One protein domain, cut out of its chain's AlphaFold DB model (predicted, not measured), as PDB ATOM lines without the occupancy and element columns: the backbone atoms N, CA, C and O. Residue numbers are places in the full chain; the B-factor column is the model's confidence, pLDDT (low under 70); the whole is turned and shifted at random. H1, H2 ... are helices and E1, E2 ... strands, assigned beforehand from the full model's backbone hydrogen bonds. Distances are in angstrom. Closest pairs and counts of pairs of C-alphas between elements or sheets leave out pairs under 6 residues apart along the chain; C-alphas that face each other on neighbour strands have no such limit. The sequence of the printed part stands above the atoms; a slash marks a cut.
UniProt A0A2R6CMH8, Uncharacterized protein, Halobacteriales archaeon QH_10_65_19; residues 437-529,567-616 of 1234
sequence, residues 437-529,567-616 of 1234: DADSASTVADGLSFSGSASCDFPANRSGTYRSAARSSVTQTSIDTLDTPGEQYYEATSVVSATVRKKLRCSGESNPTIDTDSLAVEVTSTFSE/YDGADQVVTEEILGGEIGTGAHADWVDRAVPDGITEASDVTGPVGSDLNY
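AT A GLANCE: This is residues 437 to 529 and 567 to 616 of the 1234 residues of an uncharacterized protein of Halobacteriales archaeon QH_10_65_19 (UniProt A0A2R6CMH8). A long, twisted ribbon of antiparallel strands makes the length of this domain, with E4 and E5 side by side at its core, E1 along E5, and E2 and E3 in succession along the other side of E4. Helices H1, H2 and H3 pack on the middle and one end of this sheet, while the other end, where E2 pairs with E4, has no helix on it. The printed part has 143 residues, with five named strands and then three named helices, E1 E2 E3 E4 E5 H1 H2 H3, and its class is mixed, helices and strands. It is a loose rod with a radius of gyration of the C-alphas of 19.6 A and spans of 70 by 23 by 22 A.

HOW THE PARTS SIT: In the branched sheet, E4, residues 487 to 506, has E5, residues 513 to 529, on one side; N 496 and O 521 are 2.8 A apart, within hydrogen-bond range. On the other side are E3, residues 476 to 484, with N 480 and O 491 at 3.0 A, and E2, residues 462 to 473, with N 468 and O 501 at 2.9 A. This pairing is staggered, and E2 runs on into E3 at 61 degrees. E3, E4 and E5 form a meander, each strand the antiparallel neighbour of the one before; E3 and E4 are a hairpin, as are E4 and E5. E1, residues 437 to 446, is an edge strand antiparallel to E5, with N 441 and O 524 at 2.8 A. H1, residues 570 to 579, is on the sheet at a height of 8.4 A, and H2, residues 587 to 595, is on the same face at 7.6 A. They touch at a steep tilt of 39 degrees, the closest C-alphas being those of Leu 579 and Trp 591, 5.8 A apart. H3, residues 604 to 613, lies over E1 and E5 and along the strands, at 9 degrees to E5 on the local plane. H2 and H3 touch, about perpendicular at 73 degrees, with the C-alphas of Ala 595 and Pro 609 closest at 6.0 A. Every O i to N i+4 pair is within hydrogen-bond range in H1, against 4 of 5 in H2 and 4 of 6 in H3.

IN THESE COORDINATES: E1 begins at C-alpha 437 (66.829, 5.962, 34.341) and measures 28.4 A. E2 measures 31.9 A, E3 22.7 A and E5 48.2 A. E4 covers 58.3 A, from C-alpha 487 (74.421, 16.582, 31.760) to C-alpha 506 (20.413, -0.005, 46.071). H3 ends at C-alpha 613 (55.671, 1.187, 37.686).

THE WHOLE: The C-alphas farthest apart, of Phe 458 and Tyr 567, are 69.7 A apart. Residues 530 to 566 are not printed, and C-alphas 529 and 567 are 10.5 A apart across this cut. The link from E1 to E2, residues 447 to 461, is long. Mean pLDDT of the printed part is 89.5; residues 483 to 488 are under 70.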
ATOM      1  N   ASP A 437      67.750   5.933  33.198       91.94
ATOM      2  CA  ASP A 437      66.829   5.962  34.341       91.94
ATOM      3  C   ASP A 437      65.658   6.919  34.073       91.94
ATOM      4  O   ASP A 437      65.814   8.004  33.502       91.94
ATOM      5  N   ALA A 438      64.464   6.499  34.486       93.69
ATOM      6  CA  ALA A 438      63.262   7.310  34.523       93.69
ATOM      7  C   ALA A 438      62.755   7.429  35.957       93.69
ATOM      8  O   ALA A 438      62.298   6.447  36.546       93.69
ATOM      9  N   ASP A 439      62.732   8.654  36.475       93.38
ATOM     10  CA  ASP A 439      62.381   8.951  37.860       93.38
ATOM     11  C   ASP A 439      61.058   9.739  37.901       93.38
ATOM     12  O   ASP A 439      60.968  10.876  37.427       93.38
ATOM     13  N   SER A 440      59.982   9.126  38.417       95.00
ATOM     14  CA  SER A 440      58.609   9.634  38.273       95.00
ATOM     15  C   SER A 440      57.948  10.040  39.593       95.00
ATOM     16  O   SER A 440      57.772   9.263  40.532       95.00
ATOM     17  N   ALA A 441      57.439  11.270  39.636       94.88
ATOM     18  CA  ALA A 441      56.684  11.820  40.757       94.88
ATOM     19  C   ALA A 441      55.234  12.146  40.367       94.88
ATOM     20  O   ALA A 441      54.929  12.490  39.227       94.88
ATOM     21  N   SER A 442      54.312  12.100  41.338       94.75
ATOM     22  CA  SER A 442      52.921  12.532  41.127       94.75
ATOM     23  C   SER A 442      52.405  13.504  42.186       94.75
ATOM     24  O   SER A 442      52.610  13.332  43.389       94.75
ATOM     25  N   THR A 443      51.661  14.514  41.729       95.56
ATOM     26  CA  THR A 443      51.021  15.537  42.565       95.56
ATOM     27  C   THR A 443      49.525  15.618  42.261       95.56
ATOM     28  O   THR A 443      49.098  15.758  41.118       95.56
ATOM     29  N   VAL A 444      48.681  15.563  43.295       95.06
ATOM     30  CA  VAL A 444      47.223  15.709  43.131       95.06
ATOM     31  C   VAL A 444      46.871  17.184  42.916       95.06
ATOM     32  O   VAL A 444      46.733  17.939  43.881       95.06
ATOM     33  N   ALA A 445      46.719  17.582  41.653       91.69
ATOM     34  CA  ALA A 445      46.393  18.946  41.241       91.69
ATOM     35  C   ALA A 445      44.938  19.345  41.567       91.69
ATOM     36  O   ALA A 445      44.690  20.478  41.983       91.69
ATOM     37  N   ASP A 446      43.978  18.419  41.430       92.75
ATOM     38  CA  ASP A 446      42.584  18.607  41.863       92.75
ATOM     39  C   ASP A 446      41.999  17.310  42.442       92.75
ATOM     40  O   ASP A 446      42.153  16.232  41.868       92.75
ATOM     41  N   GLY A 447      41.339  17.401  43.601       90.06
ATOM     42  CA  GLY A 447      40.990  16.255  44.444       90.06
ATOM     43  C   GLY A 447      39.489  16.095  44.707       90.06
ATOM     44  O   GLY A 447      38.796  17.043  45.068       90.06
ATOM     45  N   LEU A 448      39.000  14.853  44.626       92.31
ATOM     46  CA  LEU A 448      37.568  14.517  44.672       92.31
ATOM     47  C   LEU A 448      36.837  14.959  45.959       92.31
ATOM     48  O   LEU A 448      37.087  14.448  47.056       92.31
ATOM     49  N   SER A 449      35.809  15.794  45.796       90.31
ATOM     50  CA  SER A 449      35.002  16.430  46.844       90.31
ATOM     51  C   SER A 449      33.486  16.296  46.594       90.31
ATOM     52  O   SER A 449      32.751  17.253  46.354       90.31
ATOM     53  N   PHE A 450      32.971  15.071  46.723       90.75
ATOM     54  CA  PHE A 450      31.559  14.778  46.441       90.75
ATOM     55  C   PHE A 450      30.558  15.401  47.435       90.75
ATOM     56  O   PHE A 450      30.478  14.974  48.599       90.75
ATOM     57  N   SER A 451      29.678  16.275  46.943       80.75
ATOM     58  CA  SER A 451      28.591  16.920  47.685       80.75
ATOM     59  C   SER A 451      27.214  16.660  47.046       80.75
ATOM     60  O   SER A 451      26.893  17.104  45.952       80.75
ATOM     61  N   GLY A 452      26.343  15.926  47.745       81.62
ATOM     62  CA  GLY A 452      25.020  15.597  47.210       81.62
ATOM     63  C   GLY A 452      24.268  14.546  48.019       81.62
ATOM     64  O   GLY A 452      24.762  14.015  49.017       81.62
ATOM     65  N   SER A 453      23.051  14.224  47.580       81.50
ATOM     66  CA  SER A 453      22.232  13.167  48.177       81.50
ATOM     67  C   SER A 453      21.359  12.482  47.133       81.50
ATOM     68  O   SER A 453      20.597  13.152  46.439       81.50
ATOM     69  N   ALA A 454      21.391  11.151  47.107       85.75
ATOM     70  CA  ALA A 454      20.437  10.324  46.376       85.75
ATOM     71  C   ALA A 454      19.672   9.400  47.338       85.75
ATOM     72  O   ALA A 454      20.080   9.194  48.487       85.75
ATOM     73  N   SER A 455      18.576   8.820  46.855       86.19
ATOM     74  CA  SER A 455      17.749   7.845  47.569       86.19
ATOM     75  C   SER A 455      17.459   6.641  46.682       86.19
ATOM     76  O   SER A 455      17.190   6.811  45.498       86.19
ATOM     77  N   CYS A 456      17.460   5.452  47.279       87.19
ATOM     78  CA  CYS A 456      16.857   4.256  46.695       87.19
ATOM     79  C   CYS A 456      15.330   4.437  46.597       87.19
ATOM     80  O   CYS A 456      14.749   5.102  47.463       87.19
ATOM     81  N   ASP A 457      14.689   3.820  45.604       87.44
ATOM     82  CA  ASP A 457      13.226   3.794  45.450       87.44
ATOM     83  C   ASP A 457      12.570   3.152  46.683       87.44
ATOM     84  O   ASP A 457      11.535   3.614  47.174       87.44
ATOM     85  N   PHE A 458      13.233   2.143  47.261       86.56
ATOM     86  CA  PHE A 458      12.904   1.595  48.573       86.56
ATOM     87  C   PHE A 458      14.048   1.848  49.572       86.56
ATOM     88  O   PHE A 458      15.131   1.279  49.429       86.56
ATOM     89  N   PRO A 459      13.838   2.628  50.656       81.00
ATOM     90  CA  PRO A 459      14.900   2.956  51.615       81.00
ATOM     91  C   PRO A 459      15.592   1.750  52.272       81.00
ATOM     92  O   PRO A 459      16.747   1.859  52.674       81.00
ATOM     93  N   ALA A 460      14.905   0.607  52.367       83.94
ATOM     94  CA  ALA A 460      15.449  -0.641  52.907       83.94
ATOM     95  C   ALA A 460      16.477  -1.324  51.981       83.94
ATOM     96  O   ALA A 460      17.260  -2.142  52.453       83.94
ATOM     97  N   ASN A 461      16.507  -0.973  50.689       86.88
ATOM     98  CA  ASN A 461      17.440  -1.536  49.710       86.88
ATOM     99  C   ASN A 461      18.829  -0.870  49.763       86.88
ATOM    100  O   ASN A 461      19.763  -1.354  49.121       86.88
ATOM    101  N   ARG A 462      18.989   0.222  50.528       88.25
ATOM    102  CA  ARG A 462      20.245   0.973  50.663       88.25
ATOM    103  C   ARG A 462      21.309   0.163  51.408       88.25
ATOM    104  O   ARG A 462      21.180  -0.054  52.609       88.25
ATOM    105  N   SER A 463      22.404  -0.181  50.732       86.19
ATOM    106  CA  SER A 463      23.503  -0.982  51.307       86.19
ATOM    107  C   SER A 463      24.854  -0.263  51.421       86.19
ATOM    108  O   SER A 463      25.781  -0.806  52.015       86.19
ATOM    109  N   GLY A 464      24.989   0.962  50.901       90.06
ATOM    110  CA  GLY A 464      26.214   1.762  51.036       90.06
ATOM    111  C   GLY A 464      26.393   2.785  49.918       90.06
ATOM    112  O   GLY A 464      25.441   3.108  49.206       90.06
ATOM    113  N   THR A 465      27.617   3.277  49.744       91.62
ATOM    114  CA  THR A 465      28.034   4.074  48.579       91.62
ATOM    115  C   THR A 465      29.284   3.474  47.959       91.62
ATOM    116  O   THR A 465      30.065   2.843  48.664       91.62
ATOM    117  N   TYR A 466      29.492   3.696  46.669       92.25
ATOM    118  CA  TYR A 466      30.714   3.321  45.960       92.25
ATOM    119  C   TYR A 466      31.061   4.386  44.923       92.25
ATOM    120  O   TYR A 466      30.207   5.201  44.563       92.25
ATOM    121  N   ARG A 467      32.307   4.389  44.459       93.94
ATOM    122  CA  ARG A 467      32.739   5.186  43.313       93.94
ATOM    123  C   ARG A 467      32.732   4.307  42.062       93.94
ATOM    124  O   ARG A 467      32.829   3.088  42.157       93.94
ATOM    125  N   SER A 468      32.550   4.921  40.902       91.12
ATOM    126  CA  SER A 468      32.745   4.276  39.604       91.12
ATOM    127  C   SER A 468      33.334   5.293  38.641       91.12
ATOM    128  O   SER A 468      32.745   6.378  38.515       91.12
ATOM    129  N   ALA A 469      34.407   4.924  37.945       88.00
ATOM    130  CA  ALA A 469      34.941   5.681  36.823       88.00
ATOM    131  C   ALA A 469      33.837   5.990  35.794       88.00
ATOM    132  O   ALA A 469      32.848   5.255  35.645       88.00
ATOM    133  N   ALA A 470      33.964   7.131  35.125       81.56
ATOM    134  CA  ALA A 470      33.069   7.554  34.053       81.56
ATOM    135  C   ALA A 470      33.792   7.777  32.728       81.56
ATOM    136  O   ALA A 470      33.193   7.510  31.685       81.56
ATOM    137  N   ARG A 471      35.012   8.316  32.802       84.81
ATOM    138  CA  ARG A 471      35.976   8.512  31.719       84.81
ATOM    139  C   ARG A 471      37.305   8.947  32.342       84.81
ATOM    140  O   ARG A 471      37.272   9.820  33.210       84.81
ATOM    141  N   SER A 472      38.407   8.379  31.878       90.31
ATOM    142  CA  SER A 472      39.782   8.844  32.085       90.31
ATOM    143  C   SER A 472      40.359   9.386  30.768       90.31
ATOM    144  O   SER A 472      39.780   9.173  29.694       90.31
ATOM    145  N   SER A 473      41.450  10.136  30.871       93.06
ATOM    146  CA  SER A 473      42.366  10.481  29.780       93.06
ATOM    147  C   SER A 473      43.659  11.041  30.366       93.06
ATOM    148  O   SER A 473      43.584  11.920  31.231       93.06
ATOM    149  N   VAL A 474      44.806  10.604  29.858       95.75
ATOM    150  CA  VAL A 474      46.096  11.274  30.069       95.75
ATOM    151  C   VAL A 474      46.296  12.343  28.988       95.75
ATOM    152  O   VAL A 474      45.685  12.297  27.916       95.75
ATOM    153  N   THR A 475      47.055  13.395  29.284       94.75
ATOM    154  CA  THR A 475      47.416  14.442  28.316       94.75
ATOM    155  C   THR A 475      48.760  15.042  28.700       94.75
ATOM    156  O   THR A 475      48.875  15.625  29.778       94.75
ATOM    157  N   GLN A 476      49.742  14.927  27.810       96.06
ATOM    158  CA  GLN A 476      51.061  15.532  27.967       96.06
ATOM    159  C   GLN A 476      50.946  17.060  27.899       96.06
ATOM    160  O   GLN A 476      50.255  17.605  27.033       96.06
ATOM    161  N   THR A 477      51.594  17.751  28.833       93.75
ATOM    162  CA  THR A 477      51.631  19.219  28.913       93.75
ATOM    163  C   THR A 477      52.965  19.797  28.465       93.75
ATOM    164  O   THR A 477      52.972  20.887  27.891       93.75
ATOM    165  N   SER A 478      54.059  19.077  28.707       92.69
ATOM    166  CA  SER A 478      55.431  19.460  28.362       92.69
ATOM    167  C   SER A 478      56.314  18.224  28.189       92.69
ATOM    168  O   SER A 478      56.023  17.159  28.737       92.69
ATOM    169  N   ILE A 479      57.369  18.385  27.399       92.25
ATOM    170  CA  ILE A 479      58.594  17.585  27.416       92.25
ATOM    171  C   ILE A 479      59.697  18.542  26.974       92.25
ATOM    172  O   ILE A 479      59.620  19.099  25.879       92.25
ATOM    173  N   ASP A 480      60.628  18.838  27.870       88.44
ATOM    174  CA  ASP A 480      61.617  19.901  27.705       88.44
ATOM    175  C   ASP A 480      62.980  19.412  28.223       88.44
ATOM    176  O   ASP A 480      63.053  18.706  29.228       88.44
ATOM    177  N   THR A 481      64.065  19.798  27.550       84.38
ATOM    178  CA  THR A 481      65.445  19.521  27.984       84.38
ATOM    179  C   THR A 481      65.812  20.367  29.207       84.38
ATOM    180  O   THR A 481      65.615  21.591  29.193       84.38
ATOM    181  N   LEU A 482      66.403  19.760  30.234       78.06
ATOM    182  CA  LEU A 482      66.949  20.458  31.397       78.06
ATOM    183  C   LEU A 482      68.403  20.879  31.136       78.06
ATOM    184  O   LEU A 482      69.311  20.057  31.153       78.06
ATOM    185  N   ASP A 483      68.615  22.181  30.923       61.19
ATOM    186  CA  ASP A 483      69.918  22.801  30.618       61.19
ATOM    187  C   ASP A 483      70.848  22.800  31.855       61.19
ATOM    188  O   ASP A 483      70.949  23.789  32.596       61.19
ATOM    189  N   THR A 484      71.475  21.647  32.111       63.00
ATOM    190  CA  THR A 484      72.372  21.383  33.246       63.00
ATOM    191  C   THR A 484      73.823  21.300  32.745       63.00
ATOM    192  O   THR A 484      74.097  20.595  31.777       63.00
ATOM    193  N   PRO A 485      74.799  22.024  33.332       56.53
ATOM    194  CA  PRO A 485      76.165  22.027  32.803       56.53
ATOM    195  C   PRO A 485      76.853  20.658  32.931       56.53
ATOM    196  O   PRO A 485      77.281  20.299  34.025       56.53
ATOM    197  N   GLY A 486      77.014  19.960  31.804       57.28
ATOM    198  CA  GLY A 486      77.683  18.655  31.720       57.28
ATOM    199  C   GLY A 486      76.748  17.442  31.710       57.28
ATOM    200  O   GLY A 486      77.248  16.326  31.689       57.28
ATOM    201  N   GLU A 487      75.428  17.648  31.706       65.06
ATOM    202  CA  GLU A 487      74.421  16.582  31.760       65.06
ATOM    203  C   GLU A 487      73.251  16.918  30.814       65.06
ATOM    204  O   GLU A 487      72.742  18.043  30.838       65.06
ATOM    205  N   GLN A 488      72.815  15.964  29.985       69.12
ATOM    206  CA  GLN A 488      71.697  16.129  29.046       69.12
ATOM    207  C   GLN A 488      70.509  15.260  29.496       69.12
ATOM    208  O   GLN A 488      70.583  14.039  29.432       69.12
ATOM    209  N   TYR A 489      69.426  15.883  29.983       81.25
ATOM    210  CA  TYR A 489      68.258  15.197  30.566       81.25
ATOM    211  C   TYR A 489      66.932  15.792  30.064       81.25
ATOM    212  O   TYR A 489      66.838  17.003  29.834       81.25
ATOM    213  N   TYR A 490      65.866  14.987  30.008       90.06
ATOM    214  CA  TYR A 490      64.505  15.449  29.687       90.06
ATOM    215  C   TYR A 490      63.592  15.461  30.919       90.06
ATOM    216  O   TYR A 490      63.525  14.488  31.663       90.06
ATOM    217  N   GLU A 491      62.802  16.524  31.100       92.31
ATOM    218  CA  GLU A 491      61.659  16.541  32.024       92.31
ATOM    219  C   GLU A 491      60.351  16.546  31.222       92.31
ATOM    220  O   GLU A 491      60.075  17.467  30.447       92.31
ATOM    221  N   ALA A 492      59.510  15.532  31.425       94.44
ATOM    222  CA  ALA A 492      58.174  15.461  30.844       94.44
ATOM    223  C   ALA A 492      57.097  15.585  31.921       94.44
ATOM    224  O   ALA A 492      57.240  15.099  33.042       94.44
ATOM    225  N   THR A 493      55.977  16.230  31.588       95.88
ATOM    226  CA  THR A 493      54.807  16.291  32.475       95.88
ATOM    227  C   THR A 493      53.537  15.918  31.723       95.88
ATOM    228  O   THR A 493      53.277  16.400  30.617       95.88
ATOM    229  N   SER A 494      52.714  15.084  32.360       97.38
ATOM    230  CA  SER A 494      51.417  14.616  31.881       97.38
ATOM    231  C   SER A 494      50.354  14.742  32.968       97.38
ATOM    232  O   SER A 494      50.597  14.462  34.139       97.38
ATOM    233  N   VAL A 495      49.133  15.126  32.591       96.94
ATOM    234  CA  VAL A 495      48.006  15.252  33.528       96.94
ATOM    235  C   VAL A 495      46.994  14.135  33.303       96.94
ATOM    236  O   VAL A 495      46.276  14.100  32.301       96.94
ATOM    237  N   VAL A 496      46.880  13.252  34.292       96.44
ATOM    238  CA  VAL A 496      45.872  12.196  34.367       96.44
ATOM    239  C   VAL A 496      44.556  12.800  34.857       96.44
ATOM    240  O   VAL A 496      44.409  13.175  36.023       96.44
ATOM    241  N   SER A 497      43.571  12.893  33.964       94.75
ATOM    242  CA  SER A 497      42.248  13.458  34.251       94.75
ATOM    243  C   SER A 497      41.178  12.370  34.315       94.75
ATOM    244  O   SER A 497      40.931  11.678  33.327       94.75
ATOM    245  N   ALA A 498      40.466  12.252  35.439       93.94
ATOM    246  CA  ALA A 498      39.408  11.257  35.625       93.94
ATOM    247  C   ALA A 498      38.090  11.871  36.114       93.94
ATOM    248  O   ALA A 498      38.024  12.551  37.135       93.94
ATOM    249  N   THR A 499      36.987  11.570  35.425       94.56
ATOM    250  CA  THR A 499      35.635  11.855  35.926       94.56
ATOM    251  C   THR A 499      35.151  10.682  36.772       94.56
ATOM    252  O   THR A 499      34.963   9.575  36.258       94.56
ATOM    253  N   VAL A 500      34.853  10.924  38.047       94.38
ATOM    254  CA  VAL A 500      34.422   9.888  38.992       94.38
ATOM    255  C   VAL A 500      32.988  10.149  39.446       94.38
ATOM    256  O   VAL A 500      32.597  11.266  39.776       94.38
ATOM    257  N   ARG A 501      32.159   9.100  39.479       94.44
ATOM    258  CA  ARG A 501      30.772   9.175  39.972       94.44
ATOM    259  C   ARG A 501      30.651   8.483  41.318       94.44
ATOM    260  O   ARG A 501      30.862   7.273  41.406       94.44
ATOM    261  N   LYS A 502      30.207   9.204  42.347       94.38
ATOM    262  CA  LYS A 502      29.803   8.606  43.626       94.38
ATOM    263  C   LYS A 502      28.354   8.145  43.513       94.38
ATOM    264  O   LYS A 502      27.462   8.950  43.265       94.38
ATOM    265  N   LYS A 503      28.097   6.852  43.695       94.12
ATOM    266  CA  LYS A 503      26.770   6.230  43.560       94.12
ATOM    267  C   LYS A 503      26.288   5.629  44.873       94.12
ATOM    268  O   LYS A 503      27.077   5.154  45.693       94.12
ATOM    269  N   LEU A 504      24.972   5.625  45.062       92.88
ATOM    270  CA  LEU A 504      24.306   4.915  46.150       92.88
ATOM    271  C   LEU A 504      24.090   3.451  45.737       92.88
ATOM    272  O   LEU A 504      23.617   3.202  44.632       92.88
ATOM    273  N   ARG A 505      24.416   2.486  46.606       93.62
ATOM    274  CA  ARG A 505      24.080   1.072  46.377       93.62
ATOM    275  C   ARG A 505      22.641   0.802  46.813       93.62
ATOM    276  O   ARG A 505      22.330   0.969  47.996       93.62
ATOM    277  N   CYS A 506      21.812   0.352  45.878       92.12
ATOM    278  CA  CYS A 506      20.413  -0.005  46.071       92.12
ATOM    279  C   CYS A 506      20.170  -1.431  45.543       92.12
ATOM    280  O   CYS A 506      20.314  -1.708  44.357       92.12
ATOM    281  N   SER A 507      19.859  -2.368  46.438       88.62
ATOM    282  CA  SER A 507      19.678  -3.783  46.094       88.62
ATOM    283  C   SER A 507      18.413  -4.022  45.258       88.62
ATOM    284  O   SER A 507      17.321  -3.669  45.689       88.62
ATOM    285  N   GLY A 508      18.551  -4.663  44.092       84.12
ATOM    286  CA  GLY A 508      17.421  -5.036  43.225       84.12
ATOM    287  C   GLY A 508      16.879  -3.925  42.314       84.12
ATOM    288  O   GLY A 508      15.868  -4.137  41.650       84.12
ATOM    289  N   GLU A 509      17.540  -2.768  42.256       87.94
ATOM    290  CA  GLU A 509      17.130  -1.591  41.477       87.94
ATOM    291  C   GLU A 509      18.358  -0.826  40.935       87.94
ATOM    292  O   GLU A 509      19.502  -1.220  41.166       87.94
ATOM    293  N   SER A 510      18.155   0.243  40.159       86.94
ATOM    294  CA  SER A 510      19.264   1.013  39.579       86.94
ATOM    295  C   SER A 510      19.955   1.898  40.620       86.94
ATOM    296  O   SER A 510      19.299   2.730  41.235       86.94
ATOM    297  N   ASN A 511      21.280   1.789  40.748       92.00
ATOM    298  CA  ASN A 511      22.103   2.614  41.644       92.00
ATOM    299  C   ASN A 511      22.151   4.092  41.186       92.00
ATOM    300  O   ASN A 511      22.823   4.379  40.187       92.00
ATOM    301  N   PRO A 512      21.506   5.048  41.885       91.44
ATOM    302  CA  PRO A 512      21.516   6.448  41.480       91.44
ATOM    303  C   PRO A 512      22.855   7.124  41.810       91.44
ATOM    304  O   PRO A 512      23.496   6.839  42.828       91.44
ATOM    305  N   THR A 513      23.262   8.064  40.959       92.69
ATOM    306  CA  THR A 513      24.418   8.935  41.205       92.69
ATOM    307  C   THR A 513      24.075   9.949  42.297       92.69
ATOM    308  O   THR A 513      23.064  10.641  42.212       92.69
ATOM    309  N   ILE A 514      24.910  10.007  43.333       93.19
ATOM    310  CA  ILE A 514      24.853  10.990  44.422       93.19
ATOM    311  C   ILE A 514      25.471  12.301  43.954       93.19
ATOM    312  O   ILE A 514      24.893  13.354  44.203       93.19
ATOM    313  N   ASP A 515      26.636  12.204  43.310       94.00
ATOM    314  CA  ASP A 515      27.385  13.329  42.761       94.00
ATOM    315  C   ASP A 515      28.417  12.852  41.713       94.00
ATOM    316  O   ASP A 515      28.728  11.655  41.643       94.00
ATOM    317  N   THR A 516      28.917  13.764  40.879       92.31
ATOM    318  CA  THR A 516      29.965  13.527  39.868       92.31
ATOM    319  C   THR A 516      31.001  14.633  39.954       92.31
ATOM    320  O   THR A 516      30.627  15.797  39.897       92.31
ATOM    321  N   ASP A 517      32.272  14.258  40.042       94.75
ATOM    322  CA  ASP A 517      33.376  15.191  40.253       94.75
ATOM    323  C   ASP A 517      34.611  14.776  39.437       94.75
ATOM    324  O   ASP A 517      34.663  13.646  38.930       94.75
ATOM    325  N   SER A 518      35.575  15.681  39.289       92.38
ATOM    326  CA  SER A 518      36.839  15.450  38.582       92.38
ATOM    327  C   SER A 518      38.012  15.238  39.538       92.38
ATOM    328  O   SER A 518      38.099  15.854  40.593       92.38
ATOM    329  N   LEU A 519      38.914  14.349  39.142       94.94
ATOM    330  CA  LEU A 519      40.245  14.156  39.704       94.94
ATOM    331  C   LEU A 519      41.249  14.591  38.634       94.94
ATOM    332  O   LEU A 519      41.102  14.182  37.479       94.94
ATOM    333  N   ALA A 520      42.250  15.374  39.021       95.56
ATOM    334  CA  ALA A 520      43.419  15.660  38.200       95.56
ATOM    335  C   ALA A 520      44.679  15.334  39.008       95.56
ATOM    336  O   ALA A 520      44.863  15.852  40.113       95.56
ATOM    337  N   VAL A 521      45.523  14.463  38.463       96.81
ATOM    338  CA  VAL A 521      46.839  14.128  39.014       96.81
ATOM    339  C   VAL A 521      47.873  14.478  37.955       96.81
ATOM    340  O   VAL A 521      47.777  14.024  36.821       96.81
ATOM    341  N   GLU A 522      48.811  15.331  38.327       97.44
ATOM    342  CA  GLU A 522      49.985  15.677  37.535       97.44
ATOM    343  C   GLU A 522      51.052  14.607  37.783       97.44
ATOM    344  O   GLU A 522      51.255  14.202  38.931       97.44
ATOM    345  N   VAL A 523      51.668  14.120  36.713       97.00
ATOM    346  CA  VAL A 523      52.775  13.162  36.718       97.00
ATOM    347  C   VAL A 523      53.936  13.838  36.011       97.00
ATOM    348  O   VAL A 523      53.795  14.215  34.847       97.00
ATOM    349  N   THR A 524      55.046  14.007  36.717       96.00
ATOM    350  CA  THR A 524      56.286  14.591  36.200       96.00
ATOM    351  C   THR A 524      57.360  13.522  36.271       96.00
ATOM    352  O   THR A 524      57.504  12.886  37.315       96.00
ATOM    353  N   SER A 525      58.076  13.327  35.172       94.88
ATOM    354  CA  SER A 525      59.100  12.297  35.028       94.88
ATOM    355  C   SER A 525      60.362  12.924  34.460       94.88
ATOM    356  O   SER A 525      60.280  13.660  33.472       94.88
ATOM    357  N   THR A 526      61.500  12.645  35.085       92.88
ATOM    358  CA  THR A 526      62.827  12.996  34.575       92.88
ATOM    359  C   THR A 526      63.472  11.766  33.955       92.88
ATOM    360  O   THR A 526      63.428  10.701  34.563       92.88
ATOM    361  N   PHE A 527      64.043  11.924  32.765       91.81
ATOM    362  CA  PHE A 527      64.763  10.890  32.024       91.81
ATOM    363  C   PHE A 527      66.233  11.287  31.952       91.81
ATOM    364  O   PHE A 527      66.543  12.413  31.543       91.81
ATOM    365  N   SER A 528      67.112  10.392  32.393       87.00
ATOM    366  CA  SER A 528      68.529  10.682  32.603       87.00
ATOM    367  C   SER A 528      69.429   9.482  32.345       87.00
ATOM    368  O   SER A 528      69.029   8.347  32.568       87.00
ATOM    369  N   GLU A 529      70.669   9.752  31.946       86.50
ATOM    370  CA  GLU A 529      71.777   8.803  32.069       86.50
ATOM    371  C   GLU A 529      71.992   8.448  33.554       86.50
ATOM    372  O   GLU A 529      72.040   9.336  34.409       86.50
ATOM    373  N   TYR A 567      78.611  11.166  22.952       85.94
ATOM    374  CA  TYR A 567      77.185  11.004  23.303       85.94
ATOM    375  C   TYR A 567      76.293  12.239  23.015       85.94
ATOM    376  O   TYR A 567      75.265  12.434  23.656       85.94
ATOM    377  N   ASP A 568      76.670  13.108  22.074       81.62
ATOM    378  CA  ASP A 568      75.887  14.289  21.682       81.62
ATOM    379  C   ASP A 568      74.538  13.865  21.067       81.62
ATOM    380  O   ASP A 568      74.494  13.382  19.933       81.62
ATOM    381  N   GLY A 569      73.447  14.044  21.822       80.19
ATOM    382  CA  GLY A 569      72.088  13.626  21.448       80.19
ATOM    383  C   GLY A 569      71.653  12.253  21.980       80.19
ATOM    384  O   GLY A 569      70.542  11.814  21.675       80.19
ATOM    385  N   ALA A 570      72.489  11.580  22.780       83.69
ATOM    386  CA  ALA A 570      72.139  10.316  23.436       83.69
ATOM    387  C   ALA A 570      70.921  10.453  24.369       83.69
ATOM    388  O   ALA A 570      70.103   9.540  24.473       83.69
ATOM    389  N   ASP A 571      70.757  11.622  24.992       83.06
ATOM    390  CA  ASP A 571      69.628  11.964  25.860       83.06
ATOM    391  C   ASP A 571      68.269  11.805  25.168       83.06
ATOM    392  O   ASP A 571      67.303  11.338  25.783       83.06
ATOM    393  N   GLN A 572      68.194  12.164  23.884       87.06
ATOM    394  CA  GLN A 572      66.996  12.000  23.075       87.06
ATOM    395  C   GLN A 572      66.716  10.515  22.821       87.06
ATOM    396  O   GLN A 572      65.582  10.083  23.022       87.06
ATOM    397  N   VAL A 573      67.734   9.741  22.427       87.25
ATOM    398  CA  VAL A 573      67.613   8.303  22.124       87.25
ATOM    399  C   VAL A 573      67.148   7.530  23.360       87.25
ATOM    400  O   VAL A 573      66.109   6.872  23.320       87.25
ATOM    401  N   VAL A 574      67.837   7.711  24.491       88.44
ATOM    402  CA  VAL A 574      67.497   7.087  25.782       88.44
ATOM    403  C   VAL A 574      66.070   7.445  26.215       88.44
ATOM    404  O   VAL A 574      65.301   6.580  26.639       88.44
ATOM    405  N   THR A 575      65.669   8.712  26.064       90.94
ATOM    406  CA  THR A 575      64.309   9.154  26.412       90.94
ATOM    407  C   THR A 575      63.247   8.543  25.492       90.94
ATOM    408  O   THR A 575      62.180   8.152  25.967       90.94
ATOM    409  N   GLU A 576      63.498   8.462  24.183       91.50
ATOM    410  CA  GLU A 576      62.552   7.898  23.212       91.50
ATOM    411  C   GLU A 576      62.362   6.390  23.391       91.50
ATOM    412  O   GLU A 576      61.220   5.926  23.310       91.50
ATOM    413  N   GLU A 577      63.427   5.653  23.722       91.38
ATOM    414  CA  GLU A 577      63.365   4.210  23.974       91.38
ATOM    415  C   GLU A 577      62.610   3.893  25.274       91.38
ATOM    416  O   GLU A 577      61.626   3.149  25.256       91.38
ATOM    417  N   ILE A 578      62.939   4.566  26.387       91.56
ATOM    418  CA  ILE A 578      62.197   4.432  27.657       91.56
ATOM    419  C   ILE A 578      60.700   4.736  27.472       91.56
ATOM    420  O   ILE A 578      59.824   4.051  28.021       91.56
ATOM    421  N   LEU A 579      60.381   5.789  26.711       92.94
ATOM    422  CA  LEU A 579      59.001   6.155  26.408       92.94
ATOM    423  C   LEU A 579      58.343   5.189  25.412       92.94
ATOM    424  O   LEU A 579      57.112   5.084  25.407       92.94
ATOM    425  N   GLY A 580      59.111   4.465  24.601       91.25
ATOM    426  CA  GLY A 580      58.631   3.640  23.494       91.25
ATOM    427  C   GLY A 580      58.005   4.468  22.365       91.25
ATOM    428  O   GLY A 580      56.969   4.068  21.821       91.25
ATOM    429  N   GLY A 581      58.562   5.646  22.061       90.38
ATOM    430  CA  GLY A 581      58.107   6.492  20.954       90.38
ATOM    431  C   GLY A 581      58.678   7.917  20.914       90.38
ATOM    432  O   GLY A 581      58.926   8.534  21.947       90.38
ATOM    433  N   GLU A 582      58.782   8.456  19.692       91.62
ATOM    434  CA  GLU A 582      59.380   9.759  19.345       91.62
ATOM    435  C   GLU A 582      58.911  10.943  20.222       91.62
ATOM    436  O   GLU A 582      57.705  11.147  20.460       91.62
ATOM    437  N   ILE A 583      59.842  11.819  20.612       87.94
ATOM    438  CA  ILE A 583      59.550  13.026  21.390       87.94
ATOM    439  C   ILE A 583      58.651  13.986  20.594       87.94
ATOM    440  O   ILE A 583      58.783  14.221  19.395       87.94
ATOM    441  N   GLY A 584      57.673  14.571  21.291       82.94
ATOM    442  CA  GLY A 584      56.696  15.496  20.704       82.94
ATOM    443  C   GLY A 584      55.475  14.834  20.051       82.94
ATOM    444  O   GLY A 584      54.537  15.546  19.682       82.94
ATOM    445  N   THR A 585      55.415  13.500  19.972       89.50
ATOM    446  CA  THR A 585      54.222  12.767  19.491       89.50
ATOM    447  C   THR A 585      53.109  12.631  20.535       89.50
ATOM    448  O   THR A 585      51.943  12.455  20.173       89.50
ATOM    449  N   GLY A 586      53.450  12.761  21.821       91.56
ATOM    450  CA  GLY A 586      52.585  12.417  22.954       91.56
ATOM    451  C   GLY A 586      53.074  11.215  23.771       91.56
ATOM    452  O   GLY A 586      52.376  10.815  24.700       91.56
ATOM    453  N   ALA A 587      54.251  10.661  23.454       94.19
ATOM    454  CA  ALA A 587      54.790   9.434  24.039       94.19
ATOM    455  C   ALA A 587      54.776   9.385  25.584       94.19
ATOM    456  O   ALA A 587      54.403   8.359  26.148       94.19
ATOM    457  N   HIS A 588      55.049  10.493  26.293       95.69
ATOM    458  CA  HIS A 588      54.949  10.522  27.767       95.69
ATOM    459  C   HIS A 588      53.517  10.314  28.274       95.69
ATOM    460  O   HIS A 588      53.318   9.664  29.300       95.69
ATOM    461  N   ALA A 589      52.501  10.791  27.551       96.12
ATOM    462  CA  ALA A 589      51.116  10.494  27.907       96.12
ATOM    463  C   ALA A 589      50.769   9.020  27.676       96.12
ATOM    464  O   ALA A 589      50.086   8.442  28.516       96.12
ATOM    465  N   ASP A 590      51.249   8.415  26.589       95.88
ATOM    466  CA  ASP A 590      50.998   7.003  26.265       95.88
ATOM    467  C   ASP A 590      51.793   6.044  27.179       95.88
ATOM    468  O   ASP A 590      51.363   4.922  27.454       95.88
ATOM    469  N   TRP A 591      52.942   6.483  27.698       94.88
ATOM    470  CA  TRP A 591      53.717   5.806  28.742       94.88
ATOM    471  C   TRP A 591      53.011   5.870  30.106       94.88
ATOM    472  O   TRP A 591      52.761   4.835  30.725       94.88
ATOM    473  N   VAL A 592      52.541   7.052  30.522       95.62
ATOM    474  CA  VAL A 592      51.751   7.207  31.758       95.62
ATOM    475  C   VAL A 592      50.386   6.494  31.677       95.62
ATOM    476  O   VAL A 592      49.943   5.923  32.672       95.62
ATOM    477  N   ASP A 593      49.707   6.478  30.520       94.31
ATOM    478  CA  ASP A 593      48.417   5.777  30.340       94.31
ATOM    479  C   ASP A 593      48.575   4.250  30.471       94.31
ATOM    480  O   ASP A 593      47.694   3.599  31.029       94.31
ATOM    481  N   ARG A 594      49.727   3.679  30.074       93.19
ATOM    482  CA  ARG A 594      50.046   2.250  30.273       93.19
ATOM    483  C   ARG A 594      50.153   1.844  31.746       93.19
ATOM    484  O   ARG A 594      49.727   0.740  32.087       93.19
ATOM    485  N   ALA A 595      50.696   2.704  32.610       92.56
ATOM    486  CA  ALA A 595      50.840   2.414  34.042       92.56
ATOM    487  C   ALA A 595      49.547   2.640  34.847       92.56
ATOM    488  O   ALA A 595      49.356   2.066  35.920       92.56
ATOM    489  N   VAL A 596      48.626   3.478  34.361       92.44
ATOM    490  CA  VAL A 596      47.426   3.865  35.115       92.44
ATOM    491  C   VAL A 596      46.214   2.993  34.737       92.44
ATOM    492  O   VAL A 596      45.868   2.868  33.567       92.44
ATOM    493  N   PRO A 597      45.467   2.422  35.701       90.88
ATOM    494  CA  PRO A 597      44.310   1.581  35.402       90.88
ATOM    495  C   PRO A 597      43.127   2.357  34.794       90.88
ATOM    496  O   PRO A 597      42.693   3.375  35.337       90.88
ATOM    497  N   ASP A 598      42.453   1.755  33.800       86.19
ATOM    498  CA  ASP A 598      41.153   2.170  33.211       86.19
ATOM    499  C   ASP A 598      40.098   2.664  34.232       86.19
ATOM    500  O   ASP A 598      39.161   3.414  33.928       86.19
ATOM    501  N   GLY A 599      40.172   2.125  35.449       88.19
ATOM    502  CA  GLY A 599      39.138   2.158  36.473       88.19
ATOM    503  C   GLY A 599      39.209   3.307  37.476       88.19
ATOM    504  O   GLY A 599      38.543   3.182  38.499       88.19
ATOM    505  N   ILE A 600      39.957   4.386  37.217       94.31
ATOM    506  CA  ILE A 600      40.264   5.457  38.191       94.31
ATOM    507  C   ILE A 600      39.030   5.925  38.997       94.31
ATOM    508  O   ILE A 600      38.044   6.455  38.467       94.31
ATOM    509  N   THR A 601      39.095   5.761  40.319       93.69
ATOM    510  CA  THR A 601      38.088   6.191  41.303       93.69
ATOM    511  C   THR A 601      38.639   7.022  42.461       93.69
ATOM    512  O   THR A 601      37.857   7.693  43.152       93.69
ATOM    513  N   GLU A 602      39.945   7.009  42.694       93.81
ATOM    514  CA  GLU A 602      40.630   7.828  43.686       93.81
ATOM    515  C   GLU A 602      42.081   8.136  43.318       93.81
ATOM    516  O   GLU A 602      42.629   7.541  42.404       93.81
ATOM    517  N   ALA A 603      42.691   9.109  44.003       91.69
ATOM    518  CA  ALA A 603      44.036   9.577  43.663       91.69
ATOM    519  C   ALA A 603      45.090   8.461  43.741       91.69
ATOM    520  O   ALA A 603      45.958   8.403  42.882       91.69
ATOM    521  N   SER A 604      44.972   7.539  44.703       92.44
ATOM    522  CA  SER A 604      45.880   6.392  44.833       92.44
ATOM    523  C   SER A 604      45.766   5.368  43.704       92.44
ATOM    524  O   SER A 604      46.693   4.585  43.540       92.44
ATOM    525  N   ASP A 605      44.690   5.397  42.905       93.06
ATOM    526  CA  ASP A 605      44.614   4.606  41.668       93.06
ATOM    527  C   ASP A 605      45.589   5.146  40.597       93.06
ATOM    528  O   ASP A 605      45.827   4.465  39.612       93.06
ATOM    529  N   VAL A 606      46.147   6.355  40.782       91.81
ATOM    530  CA  VAL A 606      47.171   6.973  39.918       91.81
ATOM    531  C   VAL A 606      48.509   7.090  40.653       91.81
ATOM    532  O   VAL A 606      49.521   6.602  40.171       91.81
ATOM    533  N   THR A 607      48.527   7.685  41.852       93.50
ATOM    534  CA  THR A 607      49.780   7.946  42.589       93.50
ATOM    535  C   THR A 607      50.446   6.684  43.141       93.50
ATOM    536  O   THR A 607      51.559   6.769  43.643       93.50
ATOM    537  N   GLY A 608      49.746   5.543  43.147       90.69
ATOM    538  CA  GLY A 608      50.329   4.242  43.466       90.69
ATOM    539  C   GLY A 608      51.219   3.761  42.320       90.69
ATOM    540  O   GLY A 608      52.432   3.798  42.493       90.69
ATOM    541  N   PRO A 609      50.636   3.408  41.154       90.88
ATOM    542  CA  PRO A 609      51.389   2.951  39.983       90.88
ATOM    543  C   PRO A 609      52.497   3.905  39.533       90.88
ATOM    544  O   PRO A 609      53.583   3.453  39.209       90.88
ATOM    545  N   VAL A 610      52.293   5.230  39.589       89.56
ATOM    546  CA  VAL A 610      53.360   6.185  39.221       89.56
ATOM    547  C   VAL A 610      54.633   5.981  40.053       89.56
ATOM    548  O   VAL A 610      55.720   6.069  39.509       89.56
ATOM    549  N   GLY A 611      54.511   5.681  41.350       82.94
ATOM    550  CA  GLY A 611      55.666   5.494  42.239       82.94
ATOM    551  C   GLY A 611      56.194   4.058  42.328       82.94
ATOM    552  O   GLY A 611      56.994   3.782  43.220       82.94
ATOM    553  N   SER A 612      55.703   3.131  41.497       84.44
ATOM    554  CA  SER A 612      56.169   1.733  41.457       84.44
ATOM    555  C   SER A 612      56.421   1.185  40.054       84.44
ATOM    556  O   SER A 612      57.227   0.272  39.916       84.44
ATOM    557  N   ASP A 613      55.741   1.730  39.046       89.62
ATOM    558  CA  ASP A 613      55.671   1.187  37.686       89.62
ATOM    559  C   ASP A 613      56.238   2.179  36.644       89.62
ATOM    560  O   ASP A 613      56.454   1.793  35.499       89.62
ATOM    561  N   LEU A 614      56.466   3.448  37.024       91.94
ATOM    562  CA  LEU A 614      57.104   4.492  36.199       91.94
ATOM    563  C   LEU A 614      58.469   4.952  36.745       91.94
ATOM    564  O   LEU A 614      59.027   5.928  36.248       91.94
ATOM    565  N   ASN A 615      58.985   4.265  37.766       90.94
ATOM    566  CA  ASN A 615      60.390   4.339  38.148       90.94
ATOM    567  C   ASN A 615      61.081   3.124  37.529       90.94
ATOM    568  O   ASN A 615      60.776   1.994  37.914       90.94
ATOM    569  N   TYR A 616      61.917   3.351  36.520       83.31
ATOM    570  CA  TYR A 616      62.365   2.313  35.593       83.31
ATOM    571  C   TYR A 616      63.794   2.574  35.119       83.31
ATOM    572  O   TYR A 616      64.184   3.726  34.974       83.31
TER     573      TYR A 616